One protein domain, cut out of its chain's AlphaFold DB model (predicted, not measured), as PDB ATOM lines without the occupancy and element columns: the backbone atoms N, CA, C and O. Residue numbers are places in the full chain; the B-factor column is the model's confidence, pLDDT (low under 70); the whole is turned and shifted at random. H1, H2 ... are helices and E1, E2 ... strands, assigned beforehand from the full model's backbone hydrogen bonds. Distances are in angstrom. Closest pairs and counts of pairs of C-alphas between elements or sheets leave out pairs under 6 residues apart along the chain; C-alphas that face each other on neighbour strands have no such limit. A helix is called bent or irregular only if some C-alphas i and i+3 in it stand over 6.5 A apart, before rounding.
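This is residues 6 to 62 of the 64 residues of an uncharacterized protein of Bacillus sp. 7504-2 (UniProt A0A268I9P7). A two-stranded antiparallel hairpin, E1 and E2, makes one side of a loosely put together domain, and two short helices, H1 and H2, lie apart from each other away from its turn. A long loop, residues 14 to 33, joins the helices: it leaves H1, runs past the start of E1, turns round near residues 25 to 28 and folds back into H2. The printed part has 57 residues with two named helices and two named strands, in the order H1, H2, E1, E2, and its class is mixed, helices and strands. It is only just loose, close to compact, with a radius of gyration of the C-alphas of 12.4 A, and spans 34 by 28 by 19 A.

Begin with the sheet: find C-alpha 48 at (112.311, 136.803, 163.471), where E1, residues 48 to 53, starts on its 15.9 A. After the two residues 54 and 55, E2, residues 56 to 61, runs for 16.5 A to C-alpha 61 at (111.857, 138.308, 167.369). Before the sheet in the chain comes H2, residues 34 to 42, 12.1 A from first to last C-alpha. Go back to C-alpha 6 at (112.521, 120.998, 151.103) for the start of H1, residues 6 to 13, which is 10.9 A long.

Look first at E1 and E2, a hairpin of antiparallel strands with 146 degrees between their directions. Among the C-alphas that face each other are 48 and 61, 4.2 A apart, and 53 and 56, 5.3 A apart. Check N 51 and O 58, at 2.8 A, and N 58 and O 51, at 2.9 A: both pairs are within hydrogen-bond range. Moving outward, you find H2 and E1 near each other, with 5 pairs of C-alphas within 10 A, while H2 and E2 are apart. H1 is apart from H2, from E1 and from E2. In H1 and H2 each O i to N i+4 pair is within hydrogen-bond range, and neither helix is bent.

For the greatest distance, go to Glu 14 and Gln 28, whose C-alphas are 34.6 A apart, the two farthest apart in the domain. From Met 6 to Phe 62 the first and last printed C-alphas are 22.3 A apart, and the printed part has no cut. The link from H1 to H2, 20 residues, is long; its C-alphas lie 3 to 20 A from the mean of the C-alphas. The links from H2 to E1, 5 residues, and from E1 to E2, 2 residues, are tight. In the B-factor column of this predicted model the mean pLDDT of the printed part is 95.5, and no printed residue is under 70.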
ATOM      1  N   MET A   6     111.605 120.606 152.182       96.94
ATOM      2  CA  MET A   6     112.521 120.998 151.103       96.94
ATOM      3  C   MET A   6     112.288 122.442 150.641       96.94
ATOM      4  O   MET A   6     113.239 123.186 150.439       96.94
ATOM      5  N   LEU A   7     111.025 122.853 150.481       97.75
ATOM      6  CA  LEU A   7     110.718 124.229 150.098       97.75
ATOM      7  C   LEU A   7     111.030 125.203 151.240       97.75
ATOM      8  O   LEU A   7     111.512 126.297 150.982       97.75
ATOM      9  N   LEU A   8     110.788 124.809 152.493       97.06
ATOM     10  CA  LEU A   8     111.159 125.611 153.654       97.06
ATOM     11  C   LEU A   8     112.663 125.905 153.671       97.06
ATOM     12  O   LEU A   8     113.036 127.058 153.850       97.06
ATOM     13  N   ASP A   9     113.502 124.893 153.447       97.25
ATOM     14  CA  ASP A   9     114.960 125.047 153.452       97.25
ATOM     15  C   ASP A   9     115.422 126.027 152.357       97.25
ATOM     16  O   ASP A   9     116.193 126.942 152.641       97.25
ATOM     17  N   ILE A  10     114.855 125.925 151.146       98.12
ATOM     18  CA  ILE A  10     115.111 126.876 150.047       98.12
ATOM     19  C   ILE A  10     114.690 128.301 150.438       98.12
ATOM     20  O   ILE A  10     115.430 129.256 150.232       98.12
ATOM     21  N   LEU A  11     113.501 128.474 151.023       98.12
ATOM     22  CA  LEU A  11     113.000 129.798 151.417       98.12
ATOM     23  C   LEU A  11     113.845 130.434 152.531       98.12
ATOM     24  O   LEU A  11     113.982 131.658 152.570       98.12
ATOM     25  N   VAL A  12     114.399 129.621 153.434       97.50
ATOM     26  CA  VAL A  12     115.331 130.072 154.475       97.50
ATOM     27  C   VAL A  12     116.652 130.531 153.857       97.50
ATOM     28  O   VAL A  12     117.134 131.606 154.218       97.50
ATOM     29  N   GLU A  13     117.214 129.761 152.921       97.69
ATOM     30  CA  GLU A  13     118.444 130.113 152.195       97.69
ATOM     31  C   GLU A  13     118.293 131.439 151.436       97.69
ATOM     32  O   GLU A  13     119.146 132.320 151.538       97.69
ATOM     33  N   GLU A  14     117.143 131.638 150.789       98.31
ATOM     34  CA  GLU A  14     116.772 132.872 150.081       98.31
ATOM     35  C   GLU A  14     116.330 134.018 151.019       98.31
ATOM     36  O   GLU A  14     115.884 135.074 150.567       98.31
ATOM     37  N   GLN A  15     116.439 133.834 152.341       96.25
ATOM     38  CA  GLN A  15     116.111 134.831 153.366       96.25
ATOM     39  C   GLN A  15     114.677 135.382 153.274       96.25
ATOM     40  O   GLN A  15     114.411 136.546 153.609       96.25
ATOM     41  N   VAL A  16     113.725 134.554 152.842       97.50
ATOM     42  CA  VAL A  16     112.315 134.938 152.738       97.50
ATOM     43  C   VAL A  16     111.728 135.147 154.143       97.50
ATOM     44  O   VAL A  16     111.823 134.260 154.990       97.50
ATOM     45  N   PRO A  17     111.089 136.298 154.436       96.44
ATOM     46  CA  PRO A  17     110.434 136.509 155.725       96.44
ATOM     47  C   PRO A  17     109.199 135.619 155.892       96.44
ATOM     48  O   PRO A  17     108.323 135.604 155.027       96.44
ATOM     49  N   PHE A  18     109.089 134.953 157.039       97.06
ATOM     50  CA  PHE A  18     107.962 134.077 157.360       97.06
ATOM     51  C   PHE A  18     106.924 134.777 158.230       97.06
ATOM     52  O   PHE A  18     107.278 135.522 159.140       97.06
ATOM     53  N   SER A  19     105.649 134.481 157.996       95.75
ATOM     54  CA  SER A  19     104.567 134.702 158.956       95.75
ATOM     55  C   SER A  19     103.984 133.353 159.371       95.75
ATOM     56  O   SER A  19     104.016 132.385 158.610       95.75
ATOM     57  N   THR A  20     103.455 133.280 160.588       93.44
ATOM     58  CA  THR A  20     102.841 132.066 161.133       93.44
ATOM     59  C   THR A  20     101.375 132.324 161.437       93.44
ATOM     60  O   THR A  20     101.025 133.353 162.014       93.44
ATOM     61  N   PHE A  21     100.513 131.384 161.073       91.62
ATOM     62  CA  PHE A  21      99.094 131.404 161.414       91.62
ATOM     63  C   PHE A  21      98.589 129.963 161.520       91.62
ATOM     64  O   PHE A  21      99.178 129.052 160.940       91.62
ATOM     65  N   SER A  22      97.520 129.744 162.282       92.94
ATOM     66  CA  SER A  22      97.042 128.389 162.582       92.94
ATOM     67  C   SER A  22      96.026 127.838 161.576       92.94
ATOM     68  O   SER A  22      95.729 126.648 161.622       92.94
ATOM     69  N   ASP A  23      95.459 128.697 160.723       92.56
ATOM     70  CA  ASP A  23      94.330 128.389 159.821       92.56
ATOM     71  C   ASP A  23      93.152 127.681 160.528       92.56
ATOM     72  O   ASP A  23      92.456 126.806 160.003       92.56
ATOM     73  N   SER A  24      92.972 127.999 161.811       93.12
ATOM     74  CA  SER A  24      92.020 127.296 162.659       93.12
ATOM     75  C   SER A  24      90.608 127.787 162.403       93.12
ATOM     76  O   SER A  24      90.311 128.970 162.527       93.12
ATOM     77  N   HIS A  25      89.714 126.838 162.150       94.44
ATOM     78  CA  HIS A  25      88.281 127.091 162.009       94.44
ATOM     79  C   HIS A  25      87.528 126.926 163.341       94.44
ATOM     80  O   HIS A  25      86.327 127.179 163.414       94.44
ATOM     81  N   PHE A  26      88.234 126.516 164.402       95.12
ATOM     82  CA  PHE A  26      87.690 126.338 165.744       95.12
ATOM     83  C   PHE A  26      88.636 126.915 166.813       95.12
ATOM     84  O   PHE A  26      89.848 126.702 166.711       95.12
ATOM     85  N   PRO A  27      88.122 127.595 167.857       94.44
ATOM     86  CA  PRO A  27      88.961 128.247 168.868       94.44
ATOM     87  C   PRO A  27      89.896 127.297 169.623       94.44
ATOM     88  O   PRO A  27      91.044 127.635 169.876       94.44
ATOM     89  N   GLN A  28      89.432 126.090 169.948       94.00
ATOM     90  CA  GLN A  28      90.176 125.128 170.767       94.00
ATOM     91  C   GLN A  28      91.440 124.569 170.102       94.00
ATOM     92  O   GLN A  28      92.266 123.973 170.781       94.00
ATOM     93  N   VAL A  29      91.583 124.732 168.782       90.94
ATOM     94  CA  VAL A  29      92.780 124.307 168.040       90.94
ATOM     95  C   VAL A  29      93.648 125.487 167.598       90.94
ATOM     96  O   VAL A  29      94.616 125.300 166.862       90.94
ATOM     97  N   MET A  30      93.326 126.707 168.037       92.75
ATOM     98  CA  MET A  30      94.127 127.886 167.732       92.75
ATOM     99  C   MET A  30      95.520 127.746 168.355       92.75
ATOM    100  O   MET A  30      95.657 127.573 169.560       92.75
ATOM    101  N   GLY A  31      96.556 127.813 167.516       89.81
ATOM    102  CA  GLY A  31      97.949 127.843 167.970       89.81
ATOM    103  C   GLY A  31      98.521 126.521 168.499       89.81
ATOM    104  O   GLY A  31      99.646 126.532 168.976       89.81
ATOM    105  N   ILE A  32      97.826 125.384 168.378       94.12
ATOM    106  CA  ILE A  32      98.275 124.103 168.975       94.12
ATOM    107  C   ILE A  32      99.625 123.576 168.456       94.12
ATOM    108  O   ILE A  32     100.230 122.734 169.103       94.12
ATOM    109  N   TYR A  33     100.086 124.060 167.301       94.00
ATOM    110  CA  TYR A  33     101.397 123.733 166.725       94.00
ATOM    111  C   TYR A  33     102.385 124.907 166.809       94.00
ATOM    112  O   TYR A  33     103.391 124.905 166.105       94.00
ATOM    113  N   GLY A  34     102.083 125.945 167.599       92.75
ATOM    114  CA  GLY A  34     102.892 127.163 167.695       92.75
ATOM    115  C   GLY A  34     104.334 126.863 168.097       92.75
ATOM    116  O   GLY A  34     105.253 127.243 167.373       92.75
ATOM    117  N   ASP A  35     104.506 126.096 169.172       93.38
ATOM    118  CA  ASP A  35     105.819 125.719 169.703       93.38
ATOM    119  C   ASP A  35     106.625 124.889 168.691       93.38
ATOM    120  O   ASP A  35     107.797 125.175 168.439       93.38
ATOM    121  N   ASP A  36     105.983 123.918 168.031       94.69
ATOM    122  CA  ASP A  36     106.627 123.079 167.011       94.69
ATOM    123  C   ASP A  36     107.063 123.900 165.787       94.69
ATOM    124  O   ASP A  36     108.156 123.704 165.250       94.69
ATOM    125  N   ILE A  37     106.216 124.833 165.332       94.50
ATOM    126  CA  ILE A  37     106.515 125.727 164.203       94.50
ATOM    127  C   ILE A  37     107.673 126.659 164.567       94.50
ATOM    128  O   ILE A  37     108.596 126.829 163.766       94.50
ATOM    129  N   GLN A  38     107.642 127.246 165.764       94.25
ATOM    130  CA  GLN A  38     108.703 128.115 166.260       94.25
ATOM    131  C   GLN A  38     110.032 127.358 166.337       94.25
ATOM    132  O   GLN A  38     111.017 127.801 165.747       94.25
ATOM    133  N   ALA A  39     110.056 126.180 166.963       94.88
ATOM    134  CA  ALA A  39     111.254 125.349 167.049       94.88
ATOM    135  C   ALA A  39     111.782 124.958 165.658       94.88
ATOM    136  O   ALA A  39     112.982 125.040 165.397       94.88
ATOM    137  N   MET A  40     110.898 124.580 164.729       95.25
ATOM    138  CA  MET A  40     111.264 124.228 163.354       95.25
ATOM    139  C   MET A  40     111.964 125.379 162.614       95.25
ATOM    140  O   MET A  40     112.924 125.127 161.877       95.25
ATOM    141  N   LEU A  41     111.481 126.613 162.789       95.62
ATOM    142  CA  LEU A  41     112.040 127.821 162.176       95.62
ATOM    143  C   LEU A  41     113.352 128.241 162.855       95.62
ATOM    144  O   LEU A  41     114.343 128.493 162.168       95.62
ATOM    145  N   MET A  42     113.397 128.239 164.190       95.50
ATOM    146  CA  MET A  42     114.604 128.566 164.960       95.50
ATOM    147  C   MET A  42     115.751 127.592 164.671       95.50
ATOM    148  O   MET A  42     116.880 128.026 164.446       95.50
ATOM    149  N   ASN A  43     115.466 126.289 164.565       95.81
ATOM    150  CA  ASN A  43     116.458 125.266 164.205       95.81
ATOM    151  C   ASN A  43     117.045 125.456 162.794       95.81
ATOM    152  O   ASN A  43     118.103 124.911 162.493       95.81
ATOM    153  N   ARG A  44     116.375 126.232 161.934       96.06
ATOM    154  CA  ARG A  44     116.846 126.619 160.594       96.06
ATOM    155  C   ARG A  44     117.504 128.001 160.565       96.06
ATOM    156  O   ARG A  44     117.808 128.512 159.497       96.06
ATOM    157  N   GLY A  45     117.728 128.620 161.723       95.31
ATOM    158  CA  GLY A  45     118.375 129.929 161.835       95.31
ATOM    159  C   GLY A  45     117.437 131.125 161.647       95.31
ATOM    160  O   GLY A  45     117.907 132.262 161.592       95.31
ATOM    161  N   VAL A  46     116.119 130.915 161.581       96.50
ATOM    162  CA  VAL A  46     115.151 132.018 161.548       96.50
ATOM    163  C   VAL A  46     115.004 132.599 162.954       96.50
ATOM    164  O   VAL A  46     114.597 131.910 163.883       96.50
ATOM    165  N   THR A  47     115.315 133.885 163.115       95.69
ATOM    166  CA  THR A  47     115.299 134.582 164.420       95.69
ATOM    167  C   THR A  47     114.120 135.535 164.598       95.69
ATOM    168  O   THR A  47     113.867 136.015 165.701       95.69
ATOM    169  N   LYS A  48     113.409 135.837 163.509       96.88
ATOM    170  CA  LYS A  48     112.311 136.803 163.471       96.88
ATOM    171  C   LYS A  48     111.240 136.393 162.472       96.88
ATOM    172  O   LYS A  48     111.552 135.860 161.410       96.88
ATOM    173  N   VAL A  49     109.998 136.740 162.783       96.62
ATOM    174  CA  VAL A  49     108.831 136.575 161.911       96.62
ATOM    175  C   VAL A  49     108.254 137.929 161.523       96.62
ATOM    176  O   VAL A  49     108.434 138.933 162.214       96.62
ATOM    177  N   ALA A  50     107.584 137.968 160.380       97.44
ATOM    178  CA  ALA A  50     106.856 139.120 159.892       97.44
ATOM    179  C   ALA A  50     105.436 139.133 160.472       97.44
ATOM    180  O   ALA A  50     104.655 138.202 160.265       97.44
ATOM    181  N   THR A  51     105.087 140.230 161.135       96.75
ATOM    182  CA  THR A  51     103.720 140.597 161.506       96.75
ATOM    183  C   THR A  51     103.269 141.791 160.667       96.75
ATOM    184  O   THR A  51     104.064 142.424 159.962       96.75
ATOM    185  N   PHE A  52     101.968 142.078 160.673       97.38
ATOM    186  CA  PHE A  52     101.407 143.142 159.847       97.38
ATOM    187  C   PHE A  52     100.388 143.965 160.625       97.38
ATOM    188  O   PHE A  52      99.364 143.444 161.062       97.38
ATOM    189  N   THR A  53     100.627 145.272 160.687       97.50
ATOM    190  CA  THR A  53      99.723 146.253 161.294       97.50
ATOM    191  C   THR A  53      99.380 147.300 160.242       97.50
ATOM    192  O   THR A  53     100.266 147.927 159.668       97.50
ATOM    193  N   ASN A  54      98.095 147.499 159.927       97.62
ATOM    194  CA  ASN A  54      97.659 148.469 158.904       97.62
ATOM    195  C   ASN A  54      98.376 148.316 157.545       97.62
ATOM    196  O   ASN A  54      98.738 149.306 156.903       97.62
ATOM    197  N   ARG A  55      98.589 147.066 157.103       96.56
ATOM    198  CA  ARG A  55      99.340 146.701 155.882       96.56
ATOM    199  C   ARG A  55     100.821 147.113 155.893       96.56
ATOM    200  O   ARG A  55     101.465 147.089 154.847       96.56
ATOM    201  N   LYS A  56     101.375 147.475 157.050       97.69
ATOM    202  CA  LYS A  56     102.808 147.698 157.243       97.69
ATOM    203  C   LYS A  56     103.411 146.451 157.872       97.69
ATOM    204  O   LYS A  56     102.889 145.956 158.866       97.69
ATOM    205  N   ARG A  57     104.476 145.937 157.256       97.38
ATOM    206  CA  ARG A  57     105.231 144.795 157.770       97.38
ATOM    207  C   ARG A  57     106.105 145.248 158.934       97.38
ATOM    208  O   ARG A  57     106.907 146.166 158.770       97.38
ATOM    209  N   GLU A  58     105.998 144.548 160.048       97.88
ATOM    210  CA  GLU A  58     106.824 144.700 161.241       97.88
ATOM    211  C   GLU A  58     107.528 143.363 161.499       97.88
ATOM    212  O   GLU A  58     106.989 142.304 161.188       97.88
ATOM    213  N   MET A  59     108.769 143.393 161.987       97.56
ATOM    214  CA  MET A  59     109.508 142.168 162.302       97.56
ATOM    215  C   MET A  59     109.546 141.983 163.814       97.56
ATOM    216  O   MET A  59     109.956 142.901 164.523       97.56
ATOM    217  N   VAL A  60     109.171 140.799 164.286       95.94
ATOM    218  CA  VAL A  60     109.137 140.434 165.708       95.94
ATOM    219  C   VAL A  60     110.111 139.283 165.937       95.94
ATOM    220  O   VAL A  60     110.151 138.347 165.141       95.94
ATOM    221  N   LEU A  61     110.937 139.378 166.980       95.06
ATOM    222  CA  LEU A  61     111.857 138.308 167.369       95.06
ATOM    223  C   LEU A  61     111.069 137.130 167.945       95.06
ATOM    224  O   LEU A  61     110.058 137.347 168.609       95.06
ATOM    225  N   PHE A  62     111.539 135.902 167.723       87.44
ATOM    226  CA  PHE A  62     111.044 134.786 168.527       87.44
ATOM    227  C   PHE A  62     111.376 135.037 170.001       87.44
ATOM    228  O   PHE A  62     112.491 135.457 170.323       87.44
TER     229      PHE A  62